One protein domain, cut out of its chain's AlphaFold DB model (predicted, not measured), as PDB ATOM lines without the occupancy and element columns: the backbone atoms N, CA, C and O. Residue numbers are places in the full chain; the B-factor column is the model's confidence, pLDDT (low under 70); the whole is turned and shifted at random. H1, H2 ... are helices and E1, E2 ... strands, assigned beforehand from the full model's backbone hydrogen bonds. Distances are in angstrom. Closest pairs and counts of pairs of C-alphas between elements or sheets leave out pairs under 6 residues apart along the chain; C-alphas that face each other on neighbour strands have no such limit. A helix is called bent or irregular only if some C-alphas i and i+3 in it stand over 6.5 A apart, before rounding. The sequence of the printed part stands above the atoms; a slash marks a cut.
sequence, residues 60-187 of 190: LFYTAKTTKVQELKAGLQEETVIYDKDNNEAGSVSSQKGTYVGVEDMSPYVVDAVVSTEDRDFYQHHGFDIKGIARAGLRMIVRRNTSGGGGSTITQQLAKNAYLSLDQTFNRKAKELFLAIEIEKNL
ATOM      1  N   LEU A  60     138.041 220.293 176.679       84.00
ATOM      2  CA  LEU A  60     139.468 220.044 176.876       84.00
ATOM      3  C   LEU A  60     140.260 221.347 177.036       84.00
ATOM      4  O   LEU A  60     141.054 221.467 177.968       84.00
ATOM      5  N   PHE A  61     139.994 222.337 176.185       82.38
ATOM      6  CA  PHE A  61     140.616 223.655 176.272       82.38
ATOM      7  C   PHE A  61     140.313 224.354 177.603       82.38
ATOM      8  O   PHE A  61     141.219 224.883 178.244       82.38
ATOM      9  N   TYR A  62     139.055 224.313 178.055       85.62
ATOM     10  CA  TYR A  62     138.662 224.855 179.355       85.62
ATOM     11  C   TYR A  62     139.446 224.188 180.489       85.62
ATOM     12  O   TYR A  62     140.060 224.886 181.291       85.62
ATOM     13  N   THR A  63     139.505 222.851 180.505       83.00
ATOM     14  CA  THR A  63     140.242 222.116 181.544       83.00
ATOM     15  C   THR A  63     141.739 222.431 181.548       83.00
ATOM     16  O   THR A  63     142.326 222.597 182.617       83.00
ATOM     17  N   ALA A  64     142.354 222.571 180.369       81.50
ATOM     18  CA  ALA A  64     143.761 222.938 180.244       81.50
ATOM     19  C   ALA A  64     144.021 224.328 180.839       81.50
ATOM     20  O   ALA A  64     144.915 224.484 181.662       81.50
ATOM     21  N   LYS A  65     143.173 225.310 180.515       80.19
ATOM     22  CA  LYS A  65     143.307 226.687 181.008       80.19
ATOM     23  C   LYS A  65     143.083 226.821 182.516       80.19
ATOM     24  O   LYS A  65     143.670 227.688 183.151       80.19
ATOM     25  N   THR A  66     142.221 225.988 183.095       80.00
ATOM     26  CA  THR A  66     141.999 225.957 184.551       80.00
ATOM     27  C   THR A  66     143.069 225.172 185.308       80.00
ATOM     28  O   THR A  66     143.073 225.176 186.536       80.00
ATOM     29  N   THR A  67     143.955 224.466 184.602       80.81
ATOM     30  CA  THR A  67     145.049 223.726 185.229       80.81
ATOM     31  C   THR A  67     146.102 224.712 185.722       80.81
ATOM     32  O   THR A  67     146.506 225.626 185.006       80.81
ATOM     33  N   LYS A  68     146.559 224.531 186.960       78.62
ATOM     34  CA  LYS A  68     147.506 225.437 187.611       78.62
ATOM     35  C   LYS A  68     148.937 225.191 187.128       78.62
ATOM     36  O   LYS A  68     149.753 224.582 187.810       78.62
ATOM     37  N   VAL A  69     149.228 225.665 185.921       78.25
ATOM     38  CA  VAL A  69     150.547 225.537 185.281       78.25
ATOM     39  C   VAL A  69     151.636 226.301 186.036       78.25
ATOM     40  O   VAL A  69     152.765 225.840 186.135       78.25
ATOM     41  N   GLN A  70     151.298 227.450 186.619       72.38
ATOM     42  CA  GLN A  70     152.256 228.302 187.335       72.38
ATOM     43  C   GLN A  70     152.781 227.641 188.619       72.38
ATOM     44  O   GLN A  70     153.953 227.792 188.955       72.38
ATOM     45  N   GLU A  71     151.948 226.835 189.283       74.75
ATOM     46  CA  GLU A  71     152.347 226.059 190.463       74.75
ATOM     47  C   GLU A  71     153.319 224.919 190.112       74.75
ATOM     48  O   GLU A  71     153.999 224.417 190.999       74.75
ATOM     49  N   LEU A  72     153.453 224.535 188.832       76.06
ATOM     50  CA  LEU A  72     154.392 223.487 188.415       76.06
ATOM     51  C   LEU A  72     155.839 223.876 188.709       76.06
ATOM     52  O   LEU A  72     156.586 223.084 189.273       76.06
ATOM     53  N   LYS A  73     156.233 225.096 188.324       74.38
ATOM     54  CA  LYS A  73     157.598 225.584 188.542       74.38
ATOM     55  C   LYS A  73     157.870 225.789 190.031       74.38
ATOM     56  O   LYS A  73     158.926 225.384 190.498       74.38
ATOM     57  N   ALA A  74     156.908 226.365 190.756       73.12
ATOM     58  CA  ALA A  74     157.015 226.561 192.199       73.12
ATOM     59  C   ALA A  74     157.176 225.220 192.934       73.12
ATOM     60  O   ALA A  74     158.139 225.041 193.668       73.12
ATOM     61  N   GLY A  75     156.327 224.230 192.640       70.94
ATOM     62  CA  GLY A  75     156.403 222.912 193.273       70.94
ATOM     63  C   GLY A  75     157.683 222.129 192.959       70.94
ATOM     64  O   GLY A  75     158.112 221.330 193.780       70.94
ATOM     65  N   LEU A  76     158.317 222.367 191.803       72.12
ATOM     66  CA  LEU A  76     159.618 221.767 191.478       72.12
ATOM     67  C   LEU A  76     160.780 222.400 192.256       72.12
ATOM     68  O   LEU A  76     161.774 221.721 192.482       72.12
ATOM     69  N   GLN A  77     160.677 223.678 192.628       73.31
ATOM     70  CA  GLN A  77     161.745 224.433 193.300       73.31
ATOM     71  C   GLN A  77     161.594 224.472 194.829       73.31
ATOM     72  O   GLN A  77     162.542 224.814 195.528       73.31
ATOM     73  N   GLU A  78     160.416 224.139 195.362       70.94
ATOM     74  CA  GLU A  78     160.147 224.146 196.800       70.94
ATOM     75  C   GLU A  78     160.722 222.897 197.489       70.94
ATOM     76  O   GLU A  78     160.069 221.863 197.641       70.94
ATOM     77  N   GLU A  79     161.974 223.015 197.930       74.50
ATOM     78  CA  GLU A  79     162.632 222.076 198.835       74.50
ATOM     79  C   GLU A  79     162.689 222.670 200.248       74.50
ATOM     80  O   GLU A  79     163.153 223.790 200.461       74.50
ATOM     81  N   THR A  80     162.201 221.923 201.238       82.12
ATOM     82  CA  THR A  80     162.342 222.295 202.650       82.12
ATOM     83  C   THR A  80     163.574 221.606 203.214       82.12
ATOM     84  O   THR A  80     163.564 220.392 203.413       82.12
ATOM     85  N   VAL A  81     164.625 222.377 203.485       84.88
ATOM     86  CA  VAL A  81     165.863 221.875 204.094       84.88
ATOM     87  C   VAL A  81     165.738 221.918 205.619       84.88
ATOM     88  O   VAL A  81     165.387 222.946 206.199       84.88
ATOM     89  N   ILE A  82     166.003 220.789 206.271       89.25
ATOM     90  CA  ILE A  82     165.955 220.611 207.721       89.25
ATOM     91  C   ILE A  82     167.386 220.689 208.255       89.25
ATOM     92  O   ILE A  82     168.248 219.911 207.853       89.25
ATOM     93  N   TYR A  83     167.620 221.602 209.197       92.12
ATOM     94  CA  TYR A  83     168.907 221.776 209.870       92.12
ATOM     95  C   TYR A  83     168.869 221.187 211.284       92.12
ATOM     96  O   TYR A  83     167.833 221.224 211.956       92.12
ATOM     97  N   ASP A  84     169.993 220.634 211.736       92.06
ATOM     98  CA  ASP A  84     170.175 220.187 213.114       92.06
ATOM     99  C   ASP A  84     170.437 221.366 214.075       92.06
ATOM    100  O   ASP A  84     170.539 222.530 213.683       92.06
ATOM    101  N   LYS A  85     170.550 221.062 215.373       94.25
ATOM    102  CA  LYS A  85     170.817 222.061 216.424       94.25
ATOM    103  C   LYS A  85     172.159 222.792 216.268       94.25
ATOM    104  O   LYS A  85     172.338 223.844 216.874       94.25
ATOM    105  N   ASP A  86     173.092 222.208 215.522       95.06
ATOM    106  CA  ASP A  86     174.436 222.727 215.269       95.06
ATOM    107  C   ASP A  86     174.508 223.432 213.898       95.06
ATOM    108  O   ASP A  86     175.585 223.840 213.466       95.06
ATOM    109  N   ASN A  87     173.351 223.632 213.253       88.44
ATOM    110  CA  ASN A  87     173.173 224.275 211.955       88.44
ATOM    111  C   ASN A  87     173.770 223.492 210.769       88.44
ATOM    112  O   ASN A  87     174.034 224.078 209.717       88.44
ATOM    113  N   ASN A  88     173.958 222.175 210.910       92.25
ATOM    114  CA  ASN A  88     174.294 221.290 209.794       92.25
ATOM    115  C   ASN A  88     173.019 220.779 209.118       92.25
ATOM    116  O   ASN A  88     171.995 220.574 209.768       92.25
ATOM    117  N   GLU A  89     173.080 220.540 207.811       90.31
ATOM    118  CA  GLU A  89     171.963 219.965 207.065       90.31
ATOM    119  C   GLU A  89     171.704 218.514 207.510       90.31
ATOM    120  O   GLU A  89     172.550 217.635 207.354       90.31
ATOM    121  N   ALA A  90     170.524 218.268 208.082       85.94
ATOM    122  CA  ALA A  90     170.086 216.947 208.532       85.94
ATOM    123  C   ALA A  90     169.334 216.179 207.430       85.94
ATOM    124  O   ALA A  90     169.238 214.951 207.480       85.94
ATOM    125  N   GLY A  91     168.796 216.899 206.444       82.75
ATOM    126  CA  GLY A  91     168.138 216.350 205.263       82.75
ATOM    127  C   GLY A  91     167.131 217.323 204.662       82.75
ATOM    128  O   GLY A  91     166.890 218.397 205.207       82.75
ATOM    129  N   SER A  92     166.499 216.931 203.561       80.88
ATOM    130  CA  SER A  92     165.512 217.753 202.869       80.88
ATOM    131  C   SER A  92     164.216 216.998 202.579       80.88
ATOM    132  O   SER A  92     164.173 215.767 202.488       80.88
ATOM    133  N   VAL A  93     163.124 217.751 202.475       79.31
ATOM    134  CA  VAL A  93     161.798 217.253 202.112       79.31
ATOM    135  C   VAL A  93     161.330 218.014 200.879       79.31
ATOM    136  O   VAL A  93     161.191 219.235 200.908       79.31
ATOM    137  N   SER A  94     161.056 217.274 199.807       73.81
ATOM    138  CA  SER A  94     160.443 217.787 198.582       73.81
ATOM    139  C   SER A  94     159.162 217.014 198.270       73.81
ATOM    140  O   SER A  94     159.018 215.837 198.617       73.81
ATOM    141  N   SER A  95     158.223 217.684 197.604       68.00
ATOM    142  CA  SER A  95     156.996 217.076 197.079       68.00
ATOM    143  C   SER A  95     157.279 216.097 195.925       68.00
ATOM    144  O   SER A  95     156.513 215.158 195.687       68.00
ATOM    145  N   GLN A  96     158.411 216.261 195.229       67.56
ATOM    146  CA  GLN A  96     158.835 215.410 194.119       67.56
ATOM    147  C   GLN A  96     160.055 214.547 194.477       67.56
ATOM    148  O   GLN A  96     160.920 214.919 195.262       67.56
ATOM    149  N   LYS A  97     160.155 213.368 193.844       66.81
ATOM    150  CA  LYS A  97     161.380 212.557 193.887       66.81
ATOM    151  C   LYS A  97     162.447 213.186 192.988       66.81
ATOM    152  O   LYS A  97     162.299 213.141 191.769       66.81
ATOM    153  N   GLY A  98     163.530 213.675 193.586       72.88
ATOM    154  CA  GLY A  98     164.714 214.182 192.888       72.88
ATOM    155  C   GLY A  98     165.155 215.546 193.410       72.88
ATOM    156  O   GLY A  98     164.392 216.225 194.088       72.88
ATOM    157  N   THR A  99     166.385 215.934 193.082       76.44
ATOM    158  CA  THR A  99     166.919 217.272 193.364       76.44
ATOM    159  C   THR A  99     166.656 218.167 192.160       76.44
ATOM    160  O   THR A  99     166.915 217.763 191.022       76.44
ATOM    161  N   TYR A 100     166.127 219.366 192.397       81.88
ATOM    162  CA  TYR A 100     165.975 220.361 191.342       81.88
ATOM    163  C   TYR A 100     167.352 220.864 190.904       81.88
ATOM    164  O   TYR A 100     168.173 221.242 191.734       81.88
ATOM    165  N   VAL A 101     167.597 220.870 189.596       84.56
ATOM    166  CA  VAL A 101     168.825 221.396 188.993       84.56
ATOM    167  C   VAL A 101     168.410 222.374 187.901       84.56
ATOM    168  O   VAL A 101     167.563 222.034 187.067       84.56
ATOM    169  N   GLY A 102     168.963 223.588 187.933       86.31
ATOM    170  CA  GLY A 102     168.751 224.585 186.886       86.31
ATOM    171  C   GLY A 102     169.327 224.102 185.556       86.31
ATOM    172  O   GLY A 102     170.311 223.365 185.528       86.31
ATOM    173  N   VAL A 103     168.730 224.508 184.435       87.56
ATOM    174  CA  VAL A 103     169.223 224.119 183.099       87.56
ATOM    175  C   VAL A 103     170.641 224.658 182.870       87.56
ATOM    176  O   VAL A 103     171.462 224.008 182.232       87.56
ATOM    177  N   GLU A 104     170.944 225.815 183.452       89.75
ATOM    178  CA  GLU A 104     172.248 226.472 183.478       89.75
ATOM    179  C   GLU A 104     173.340 225.677 184.212       89.75
ATOM    180  O   GLU A 104     174.514 225.798 183.862       89.75
ATOM    181  N   ASP A 105     172.957 224.839 185.177       90.88
ATOM    182  CA  ASP A 105     173.872 223.989 185.944       90.88
ATOM    183  C   ASP A 105     174.075 222.618 185.277       90.88
ATOM    184  O   ASP A 105     174.933 221.825 185.680       90.88
ATOM    185  N   MET A 106     173.288 222.310 184.239       91.06
ATOM    186  CA  MET A 106     173.398 221.066 183.487       91.06
ATOM    187  C   MET A 106     174.480 221.156 182.409       91.06
ATOM    188  O   MET A 106     174.673 222.169 181.741       91.06
ATOM    189  N   SER A 107     175.159 220.031 182.165       94.94
ATOM    190  CA  SER A 107     176.073 219.922 181.026       94.94
ATOM    191  C   SER A 107     175.307 220.138 179.711       94.94
ATOM    192  O   SER A 107     174.308 219.443 179.484       94.94
ATOM    193  N   PRO A 108     175.785 221.013 178.803       93.69
ATOM    194  CA  PRO A 108     175.096 221.293 177.542       93.69
ATOM    195  C   PRO A 108     174.922 220.030 176.690       93.69
ATOM    196  O   PRO A 108     173.897 219.852 176.043       93.69
ATOM    197  N   TYR A 109     175.860 219.081 176.783       95.81
ATOM    198  CA  TYR A 109     175.772 217.799 176.082       95.81
ATOM    199  C   TYR A 109     174.569 216.950 176.514       95.81
ATOM    200  O   TYR A 109     174.054 216.176 175.712       95.81
ATOM    201  N   VAL A 110     174.114 217.073 177.766       93.31
ATOM    202  CA  VAL A 110     172.928 216.353 178.258       93.31
ATOM    203  C   VAL A 110     171.664 216.967 177.671       93.31
ATOM    204  O   VAL A 110     170.810 216.237 177.167       93.31
ATOM    205  N   VAL A 111     171.570 218.300 177.687       92.94
ATOM    206  CA  VAL A 111     170.455 219.045 177.086       92.94
ATOM    207  C   VAL A 111     170.356 218.712 175.595       92.94
ATOM    208  O   VAL A 111     169.309 218.262 175.131       92.94
ATOM    209  N   ASP A 112     171.470 218.809 174.868       94.06
ATOM    210  CA  ASP A 112     171.533 218.524 173.433       94.06
ATOM    211  C   ASP A 112     171.192 217.063 173.108       94.06
ATOM    212  O   ASP A 112     170.491 216.784 172.129       94.06
ATOM    213  N   ALA A 113     171.649 216.106 173.922       94.31
ATOM    214  CA  ALA A 113     171.333 214.692 173.735       94.31
ATOM    215  C   ALA A 113     169.828 214.423 173.880       94.31
ATOM    216  O   ALA A 113     169.247 213.716 173.049       94.31
ATOM    217  N   VAL A 114     169.183 215.008 174.894       92.50
ATOM    218  CA  VAL A 114     167.738 214.853 175.120       92.50
ATOM    219  C   VAL A 114     166.946 215.534 174.010       92.50
ATOM    220  O   VAL A 114     166.103 214.886 173.390       92.50
ATOM    221  N   VAL A 115     167.247 216.798 173.696       92.62
ATOM    222  CA  VAL A 115     166.556 217.552 172.639       92.62
ATOM    223  C   VAL A 115     166.709 216.845 171.291       92.62
ATOM    224  O   VAL A 115     165.723 216.582 170.615       92.62
ATOM    225  N   SER A 116     167.912 216.425 170.902       91.75
ATOM    226  CA  SER A 116     168.123 215.770 169.601       91.75
ATOM    227  C   SER A 116     167.445 214.398 169.457       91.75
ATOM    228  O   SER A 116     167.099 214.008 168.331       91.75
ATOM    229  N   THR A 117     167.252 213.683 170.571       89.62
ATOM    230  CA  THR A 117     166.664 212.334 170.607       89.62
ATOM    231  C   THR A 117     165.144 212.370 170.724       89.62
ATOM    232  O   THR A 117     164.458 211.689 169.959       89.62
ATOM    233  N   GLU A 118     164.616 213.163 171.656       88.81
ATOM    234  CA  GLU A 118     163.190 213.197 171.991       88.81
ATOM    235  C   GLU A 118     162.421 214.235 171.170       88.81
ATOM    236  O   GLU A 118     161.281 213.982 170.777       88.81
ATOM    237  N   ASP A 119     163.031 215.391 170.885       92.06
ATOM    238  CA  ASP A 119     162.331 216.531 170.293       92.06
ATOM    239  C   ASP A 119     163.263 217.499 169.547       92.06
ATOM    240  O   ASP A 119     163.618 218.581 170.012       92.06
ATOM    241  N   ARG A 120     163.701 217.090 168.354       90.12
ATOM    242  CA  ARG A 120     164.735 217.803 167.584       90.12
ATOM    243  C   ARG A 120     164.386 219.257 167.259       90.12
ATOM    244  O   ARG A 120     165.286 220.083 167.139       90.12
ATOM    245  N   ASP A 121     163.101 219.542 167.076       89.44
ATOM    246  CA  ASP A 121     162.598 220.865 166.706       89.44
ATOM    247  C   ASP A 121     162.030 221.611 167.935       89.44
ATOM    248  O   ASP A 121     161.279 222.570 167.755       89.44
ATOM    249  N   PHE A 122     162.406 221.203 169.161       91.94
ATOM    250  CA  PHE A 122     161.881 221.725 170.432       91.94
ATOM    251  C   PHE A 122     161.783 223.254 170.449       91.94
ATOM    252  O   PHE A 122     160.693 223.806 170.573       91.94
ATOM    253  N   TYR A 123     162.907 223.927 170.187       91.44
ATOM    254  CA  TYR A 123     163.019 225.390 170.197       91.44
ATOM    255  C   TYR A 123     162.295 226.108 169.042       91.44
ATOM    256  O   TYR A 123     162.287 227.336 168.979       91.44
ATOM    257  N   GLN A 124     161.740 225.371 168.076       90.94
ATOM    258  CA  GLN A 124     161.061 225.936 166.902       90.94
ATOM    259  C   GLN A 124     159.536 225.871 167.021       90.94
ATOM    260  O   GLN A 124     158.831 226.601 166.321       90.94
ATOM    261  N   HIS A 125     159.003 224.999 167.876       91.19
ATOM    262  CA  HIS A 125     157.567 224.785 168.011       91.19
ATOM    263  C   HIS A 125     157.047 225.233 169.373       91.19
ATOM    264  O   HIS A 125     157.790 225.325 170.337       91.19
ATOM    265  N   HIS A 126     155.742 225.457 169.481       89.31
ATOM    266  CA  HIS A 126     155.117 225.954 170.711       89.31
ATOM    267  C   HIS A 126     154.288 224.828 171.344       89.31
ATOM    268  O   HIS A 126     153.056 224.838 171.322       89.31
ATOM    269  N   GLY A 127     154.986 223.794 171.820       87.44
ATOM    270  CA  GLY A 127     154.406 222.676 172.569       87.44
ATOM    271  C   GLY A 127     153.984 221.460 171.749       87.44
ATOM    272  O   GLY A 127     153.758 220.402 172.331       87.44
ATOM    273  N   PHE A 128     153.901 221.544 170.420       90.38
ATOM    274  CA  PHE A 128     153.640 220.383 169.562       90.38
ATOM    275  C   PHE A 128     154.295 220.506 168.181       90.38
ATOM    276  O   PHE A 128     154.236 221.559 167.549       90.38
ATOM    277  N   ASP A 129     154.847 219.401 167.676       90.50
ATOM    278  CA  ASP A 129     155.449 219.325 166.342       90.50
ATOM    279  C   ASP A 129     154.442 218.776 165.318       90.50
ATOM    280  O   ASP A 129     154.145 217.579 165.274       90.50
ATOM    281  N   ILE A 130     153.941 219.651 164.438       88.25
ATOM    282  CA  ILE A 130     153.040 219.272 163.337       88.25
ATOM    283  C   ILE A 130     153.716 218.262 162.399       88.25
ATOM    284  O   ILE A 130     153.075 217.299 161.968       88.25
ATOM    285  N   LYS A 131     155.006 218.449 162.086       87.50
ATOM    286  CA  LYS A 131     155.750 217.532 161.211       87.50
ATOM    287  C   LYS A 131     155.902 216.181 161.901       87.50
ATOM    288  O   LYS A 131     155.695 215.152 161.265       87.50
ATOM    289  N   GLY A 132     156.209 216.169 163.193       85.75
ATOM    290  CA  GLY A 132     156.303 214.980 164.039       85.75
ATOM    291  C   GLY A 132     155.003 214.192 164.093       85.75
ATOM    292  O   GLY A 132     155.004 212.991 163.813       85.75
ATOM    293  N   ILE A 133     153.883 214.873 164.341       86.44
ATOM    294  CA  ILE A 133     152.544 214.273 164.333       86.44
ATOM    295  C   ILE A 133     152.220 213.695 162.950       86.44
ATOM    296  O   ILE A 133     151.785 212.545 162.851       86.44
ATOM    297  N   ALA A 134     152.480 214.440 161.873       87.38
ATOM    298  CA  ALA A 134     152.235 213.975 160.510       87.38
ATOM    299  C   ALA A 134     153.100 212.752 160.151       87.38
ATOM    300  O   ALA A 134     152.587 211.764 159.621       87.38
ATOM    301  N   ARG A 135     154.399 212.774 160.489       86.00
ATOM    302  CA  ARG A 135     155.325 211.641 160.302       86.00
ATOM    303  C   ARG A 135     154.852 210.407 161.070       86.00
ATOM    304  O   ARG A 135     154.872 209.306 160.517       86.00
ATOM    305  N   ALA A 136     154.425 210.577 162.320       84.62
ATOM    306  CA  ALA A 136     153.915 209.489 163.149       84.62
ATOM    307  C   ALA A 136     152.611 208.906 162.577       84.62
ATOM    308  O   ALA A 136     152.496 207.688 162.431       84.62
ATOM    309  N   GLY A 137     151.673 209.761 162.159       83.75
ATOM    310  CA  GLY A 137     150.424 209.347 161.518       83.75
ATOM    311  C   GLY A 137     150.652 208.581 160.213       83.75
ATOM    312  O   GLY A 137     150.069 207.516 160.007       83.75
ATOM    313  N   LEU A 138     151.565 209.056 159.360       84.69
ATOM    314  CA  LEU A 138     151.915 208.364 158.118       84.69
ATOM    315  C   LEU A 138     152.536 206.987 158.397       84.69
ATOM    316  O   LEU A 138     152.162 205.999 157.766       84.69
ATOM    317  N   ARG A 139     153.440 206.890 159.383       82.12
ATOM    318  CA  ARG A 139     154.021 205.605 159.811       82.12
ATOM    319  C   ARG A 139     152.956 204.641 160.328       82.12
ATOM    320  O   ARG A 139     153.028 203.462 159.991       82.12
ATOM    321  N   MET A 140     151.978 205.124 161.091       81.06
ATOM    322  CA  MET A 140     150.873 204.305 161.595       81.06
ATOM    323  C   MET A 140     150.050 203.702 160.448       81.06
ATOM    324  O   MET A 140     149.750 202.509 160.472       81.06
ATOM    325  N   ILE A 141     149.742 204.493 159.416       83.62
ATOM    326  CA  ILE A 141     148.985 204.032 158.242       83.62
ATOM    327  C   ILE A 141     149.796 203.013 157.432       83.62
ATOM    328  O   ILE A 141     149.290 201.943 157.096       83.62
ATOM    329  N   VAL A 142     151.062 203.327 157.140       84.88
ATOM    330  CA  VAL A 142     151.923 202.503 156.274       84.88
ATOM    331  C   VAL A 142     152.331 201.195 156.952       84.88
ATOM    332  O   VAL A 142     152.326 200.143 156.319       84.88
ATOM    333  N   ARG A 143     152.686 201.236 158.239       78.94
ATOM    334  CA  ARG A 143     153.223 200.074 158.967       78.94
ATOM    335  C   ARG A 143     152.153 199.290 159.731       78.94
ATOM    336  O   ARG A 143     152.498 198.295 160.358       78.94
ATOM    337  N   ARG A 144     150.886 199.740 159.709       72.25
ATOM    338  CA  ARG A 144     149.761 199.203 160.509       72.25
ATOM    339  C   ARG A 144     150.097 199.005 161.991       72.25
ATOM    340  O   ARG A 144     149.499 198.170 162.662       72.25
ATOM    341  N   ASN A 145     151.065 199.763 162.494       61.69
ATOM    342  CA  ASN A 145     151.556 199.630 163.849       61.69
ATOM    343  C   ASN A 145     151.210 200.906 164.613       61.69
ATOM    344  O   ASN A 145     151.687 201.991 164.282       61.69
ATOM    345  N   THR A 146     150.342 200.768 165.610       58.19
ATOM    346  CA  THR A 146     149.901 201.842 166.507       58.19
ATOM    347  C   THR A 146     150.930 202.160 167.591       58.19
ATOM    348  O   THR A 146     150.819 203.194 168.240       58.19
ATOM    349  N   SER A 147     151.962 201.328 167.762       51.53
ATOM    350  CA  SER A 147     152.989 201.488 168.803       51.53
ATOM    351  C   SER A 147     154.104 202.487 168.447       51.53
ATOM    352  O   SER A 147     155.130 202.537 169.121       51.53
ATOM    353  N   GLY A 148     153.944 203.273 167.379       51.84
ATOM    354  CA  GLY A 148     154.966 204.197 166.888       51.84
ATOM    355  C   GLY A 148     155.090 205.460 167.739       51.84
ATOM    356  O   GLY A 148     154.497 206.484 167.408       51.84
ATOM    357  N   GLY A 149     155.891 205.399 168.806       63.00
ATOM    358  CA  GLY A 149     156.434 206.585 169.474       63.00
ATOM    359  C   GLY A 149     157.205 207.485 168.494       63.00
ATOM    360  O   GLY A 149     157.710 207.018 167.470       63.00
ATOM    361  N   GLY A 150     157.263 208.787 168.788       71.50
ATOM    362  CA  GLY A 150     158.046 209.759 168.006       71.50
ATOM    363  C   GLY A 150     157.262 210.914 167.375       71.50
ATOM    364  O   GLY A 150     157.803 211.615 166.526       71.50
ATOM    365  N   GLY A 151     155.993 211.106 167.745       77.88
ATOM    366  CA  GLY A 151     155.235 212.320 167.408       77.88
ATOM    367  C   GLY A 151     154.959 213.239 168.601       77.88
ATOM    368  O   GLY A 151     154.196 214.184 168.447       77.88
ATOM    369  N   SER A 152     155.481 212.917 169.791       87.88
ATOM    370  CA  SER A 152     155.239 213.705 171.008       87.88
ATOM    371  C   SER A 152     156.442 214.567 171.337       87.88
ATOM    372  O   SER A 152     157.556 214.071 171.252       87.88
ATOM    373  N   THR A 153     156.192 215.806 171.729       92.94
ATOM    374  CA  THR A 153     157.212 216.793 172.111       92.94
ATOM    375  C   THR A 153     157.575 216.679 173.584       92.94
ATOM    376  O   THR A 153     156.795 216.126 174.370       92.94
ATOM    377  N   ILE A 154     158.712 217.245 173.991       93.19
ATOM    378  CA  ILE A 154     159.123 217.306 175.406       93.19
ATOM    379  C   ILE A 154     158.016 217.947 176.257       93.19
ATOM    380  O   ILE A 154     157.652 217.413 177.302       93.19
ATOM    381  N   THR A 155     157.379 219.013 175.770       92.88
ATOM    382  CA  THR A 155     156.281 219.699 176.471       92.88
ATOM    383  C   THR A 155     155.039 218.816 176.636       92.88
ATOM    384  O   THR A 155     154.402 218.822 177.690       92.88
ATOM    385  N   GLN A 156     154.696 217.994 175.638       91.81
ATOM    386  CA  GLN A 156     153.622 217.002 175.784       91.81
ATOM    387  C   GLN A 156     153.990 215.910 176.788       91.81
ATOM    388  O   GLN A 156     153.126 215.439 177.530       91.81
ATOM    389  N   GLN A 157     155.259 215.499 176.824       90.38
ATOM    390  CA  GLN A 157     155.744 214.544 177.816       90.38
ATOM    391  C   GLN A 157     155.696 215.135 179.232       90.38
ATOM    392  O   GLN A 157     155.258 214.446 180.153       90.38
ATOM    393  N   LEU A 158     156.038 216.417 179.393       90.25
ATOM    394  CA  LEU A 158     155.886 217.156 180.643       90.25
ATOM    395  C   LEU A 158     154.415 217.229 181.073       90.25
ATOM    396  O   LEU A 158     154.087 216.822 182.184       90.25
ATOM    397  N   ALA A 159     153.512 217.653 180.180       90.62
ATOM    398  CA  ALA A 159     152.072 217.706 180.447       90.62
ATOM    399  C   ALA A 159     151.513 216.346 180.892       90.62
ATOM    400  O   ALA A 159     150.728 216.258 181.838       90.62
ATOM    401  N   LYS A 160     151.943 215.275 180.216       88.62
ATOM    402  CA  LYS A 160     151.582 213.896 180.543       88.62
ATOM    403  C   LYS A 160     152.023 213.518 181.955       88.62
ATOM    404  O   LYS A 160     151.206 213.008 182.710       88.62
ATOM    405  N   ASN A 161     153.292 213.748 182.287       87.00
ATOM    406  CA  ASN A 161     153.873 213.297 183.550       87.00
ATOM    407  C   ASN A 161     153.415 214.143 184.746       87.00
ATOM    408  O   ASN A 161     153.316 213.619 185.851       87.00
ATOM    409  N   ALA A 162     153.128 215.429 184.533       83.75
ATOM    410  CA  ALA A 162     152.742 216.352 185.595       83.75
ATOM    411  C   ALA A 162     151.243 216.314 185.938       83.75
ATOM    412  O   ALA A 162     150.884 216.508 187.096       83.75
ATOM    413  N   TYR A 163     150.362 216.082 184.955       83.38
ATOM    414  CA  TYR A 163     148.920 216.331 185.129       83.38
ATOM    415  C   TYR A 163     147.992 215.176 184.752       83.38
ATOM    416  O   TYR A 163     146.793 215.252 185.025       83.38
ATOM    417  N   LEU A 164     148.481 214.132 184.081       83.00
ATOM    418  CA  LEU A 164     147.621 213.106 183.488       83.00
ATOM    419  C   LEU A 164     147.954 211.708 184.019       83.00
ATOM    420  O   LEU A 164     149.085 211.411 184.389       83.00
ATOM    421  N   SER A 165     146.954 210.821 184.029       75.88
ATOM    422  CA  SER A 165     147.164 209.402 184.334       75.88
ATOM    423  C   SER A 165     147.932 208.699 183.205       75.88
ATOM    424  O   SER A 165     147.979 209.173 182.070       75.88
ATOM    425  N   LEU A 166     148.515 207.529 183.478       70.12
ATOM    426  CA  LEU A 166     149.257 206.738 182.481       70.12
ATOM    427  C   LEU A 166     148.357 206.015 181.447       70.12
ATOM    428  O   LEU A 166     148.867 205.318 180.569       70.12
ATOM    429  N   ASP A 167     147.032 206.198 181.498       74.19
ATOM    430  CA  ASP A 167     146.067 205.458 180.672       74.19
ATOM    431  C   ASP A 167     146.144 205.825 179.189       74.19
ATOM    432  O   ASP A 167     145.756 206.920 178.782       74.19
ATOM    433  N   GLN A 168     146.555 204.902 178.323       70.38
ATOM    434  CA  GLN A 168     146.733 205.171 176.892       70.38
ATOM    435  C   GLN A 168     145.408 205.312 176.111       70.38
ATOM    436  O   GLN A 168     145.019 204.439 175.342       70.38
ATOM    437  N   THR A 169     144.723 206.450 176.265       78.62
ATOM    438  CA  THR A 169     143.495 206.798 175.531       78.62
ATOM    439  C   THR A 169     143.692 207.998 174.603       78.62
ATOM    440  O   THR A 169     144.485 208.901 174.881       78.62
ATOM    441  N   PHE A 170     142.920 208.057 173.511       78.25
ATOM    442  CA  PHE A 170     142.900 209.217 172.607       78.25
ATOM    443  C   PHE A 170     142.469 210.507 173.323       78.25
ATOM    444  O   PHE A 170     143.024 211.570 173.056       78.25
ATOM    445  N   ASN A 171     141.540 210.410 174.282       77.19
ATOM    446  CA  ASN A 171     141.109 211.548 175.097       77.19
ATOM    447  C   ASN A 171     142.253 212.099 175.955       77.19
ATOM    448  O   ASN A 171     142.440 213.313 176.017       77.19
ATOM    449  N   ARG A 172     143.049 211.221 176.582       82.69
ATOM    450  CA  ARG A 172     144.260 211.644 177.296       82.69
ATOM    451  C   ARG A 172     145.252 212.302 176.340       82.69
ATOM    452  O   ARG A 172     145.781 213.357 176.662       82.69
ATOM    453  N   LYS A 173     145.456 211.734 175.147       84.81
ATOM    454  CA  LYS A 173     146.387 212.305 174.166       84.81
ATOM    455  C   LYS A 173     145.975 213.707 173.704       84.81
ATOM    456  O   LYS A 173     146.827 214.570 173.526       84.81
ATOM    457  N   ALA A 174     144.675 213.951 173.559       84.75
ATOM    458  CA  ALA A 174     144.156 215.283 173.274       84.75
ATOM    459  C   ALA A 174     144.377 216.248 174.454       84.75
ATOM    460  O   ALA A 174     144.791 217.383 174.232       84.75
ATOM    461  N   LYS A 175     144.179 215.799 175.705       86.81
ATOM    462  CA  LYS A 175     144.515 216.593 176.904       86.81
ATOM    463  C   LYS A 175     145.989 216.998 176.928       86.81
ATOM    464  O   LYS A 175     146.267 218.165 177.164       86.81
ATOM    465  N   GLU A 176     146.910 216.075 176.633       90.06
ATOM    466  CA  GLU A 176     148.354 216.370 176.558       90.06
ATOM    467  C   GLU A 176     148.646 217.533 175.607       90.06
ATOM    468  O   GLU A 176     149.407 218.428 175.955       90.06
ATOM    469  N   LEU A 177     148.021 217.537 174.426       90.38
ATOM    470  CA  LEU A 177     148.210 218.586 173.426       90.38
ATOM    471  C   LEU A 177     147.752 219.958 173.942       90.38
ATOM    472  O   LEU A 177     148.496 220.928 173.837       90.38
ATOM    473  N   PHE A 178     146.543 220.043 174.504       89.75
ATOM    474  CA  PHE A 178     146.010 221.311 175.011       89.75
ATOM    475  C   PHE A 178     146.777 221.819 176.235       89.75
ATOM    476  O   PHE A 178     147.032 223.017 176.329       89.75
ATOM    477  N   LEU A 179     147.178 220.927 177.146       89.75
ATOM    478  CA  LEU A 179     148.012 221.310 178.284       89.75
ATOM    479  C   LEU A 179     149.401 221.765 177.835       89.75
ATOM    480  O   LEU A 179     149.893 222.746 178.369       89.75
ATOM    481  N   ALA A 180     150.018 221.113 176.843       91.81
ATOM    482  CA  ALA A 180     151.320 221.536 176.326       91.81
ATOM    483  C   ALA A 180     151.284 222.976 175.789       91.81
ATOM    484  O   ALA A 180     152.189 223.755 176.064       91.81
ATOM    485  N   ILE A 181     150.211 223.359 175.090       90.06
ATOM    486  CA  ILE A 181     150.025 224.739 174.612       90.06
ATOM    487  C   ILE A 181     149.923 225.725 175.787       90.06
ATOM    488  O   ILE A 181     150.519 226.800 175.745       90.06
ATOM    489  N   GLU A 182     149.178 225.374 176.838       88.75
ATOM    490  CA  GLU A 182     149.050 226.238 178.019       88.75
ATOM    491  C   GLU A 182     150.367 226.322 178.806       88.75
ATOM    492  O   GLU A 182     150.713 227.392 179.305       88.75
ATOM    493  N   ILE A 183     151.139 225.234 178.869       89.62
ATOM    494  CA  ILE A 183     152.480 225.209 179.466       89.62
ATOM    495  C   ILE A 183     153.402 226.201 178.762       89.62
ATOM    496  O   ILE A 183     153.938 227.081 179.422       89.62
ATOM    497  N   GLU A 184     153.511 226.136 177.439       89.75
ATOM    498  CA  GLU A 184     154.382 227.013 176.629       89.75
ATOM    499  C   GLU A 184     154.005 228.488 176.711       89.75
ATOM    500  O   GLU A 184     154.831 229.385 176.569       89.75
ATOM    501  N   LYS A 185     152.724 228.762 176.946       86.94
ATOM    502  CA  LYS A 185     152.252 230.127 177.140       86.94
ATOM    503  C   LYS A 185     152.718 230.716 178.475       86.94
ATOM    504  O   LYS A 185     152.890 231.930 178.572       86.94
ATOM    505  N   ASN A 186     152.870 229.882 179.504       85.44
ATOM    506  CA  ASN A 186     153.238 230.314 180.853       85.44
ATOM    507  C   ASN A 186     154.735 230.114 181.157       85.44
ATOM    508  O   ASN A 186     155.274 230.819 182.007       85.44
ATOM    509  N   LEU A 187     155.404 229.178 180.478       84.25
ATOM    510  CA  LEU A 187     156.808 228.818 180.661       84.25
ATOM    511  C   LEU A 187     157.536 228.903 179.318       84.25
ATOM    512  O   LEU A 187     157.105 228.308 178.336       84.25
TER     513      LEU A 187
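Overview. This is residues 60 to 187 of the 190 residues of a protein of Tetragenococcus muriaticus PMC-11-5 (UniProt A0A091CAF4). A small core of three helices, H5 crossing H6 with H1 on the other side of H6, sits between two far ends of a loosely built, elongated whole: the two-stranded hairpin of E1 and E2 makes a long arm at one end, and H4 lies at the other. H2 leads from the core to the hairpin, and the long link of residues 95 to 107 comes back from it to H3, which lies off to one side and touches no helix. The printed part has 128 residues with six named helices and two named strands, in the order H1 H2 E1 E2 H3 H4 H5 H6; the class is mostly helix, and the one sheet, E1 - E2, is antiparallel. It is loose, with a radius of gyration of the C-alphas of 18.1 A, and spans 66 by 37 by 25 A.

Along the chain. H1, residues 60 to 66, begins with C-alpha 60 at (139.468, 220.044, 176.876) and is 10.0 A long. H2, residues 70 to 77, is 11.9 A long; it is neither bent nor irregular, but only just: C-alphas 70 and 73 are 6.1 A apart. E1, residues 79 to 83, is 12.7 A long, and E2, residues 89 to 94, is 14.5 A long, with C-alpha 89 at (171.963, 219.965, 207.065). H3, residues 108 to 118, measures 15.4 A, H4, residues 130 to 143, 19.7 A, and H5, residues 154 to 163, 14.1 A. H6, residues 170 to 186, is the longest helix at 24.9 A and ends with C-alpha 186 at (153.238, 230.314, 180.853).

Arrangement. H1 and H6 touch, with C-alphas 64 and 179 closest at 5.0 A, and run the same way at a steep tilt of 39 degrees. H5 and H6 touch about perpendicular, at 74 degrees, with C-alphas 156 and 180 closest at 5.1 A. H1 and H5 are apart. H2 is close to H5 but not clearly touching, with C-alphas 72 and 162 closest at 7.8 A. E1 and E2 form an antiparallel hairpin at 157 degrees, with N 80 and O 93 at 2.9 A and N 82 and O 91 at 2.8 A, within hydrogen-bond range. H3 is close to H5 but not clearly touching, with C-alphas 118 and 154 closest at 6.7 A. H4 touches no helix and is apart from H5 and H6. Every O i to N i+4 pair is within hydrogen-bond range in H1, H3, H4, H5 and H6; in H2 3 of 4 are.

Size, cuts and confidence. The C-alphas farthest apart, those of Asp 86 and Val 142, are 66.3 A apart. The printed part has no cut. The links from E2 to H3 and from H3 to H4 are long; residues 104 to 110, of which 108 to 110 belong to H3, and residues 165 to 170 stand free. The mean pLDDT of the printed part is 83.6, and residues 95 to 97 and 145 to 149 are under 70.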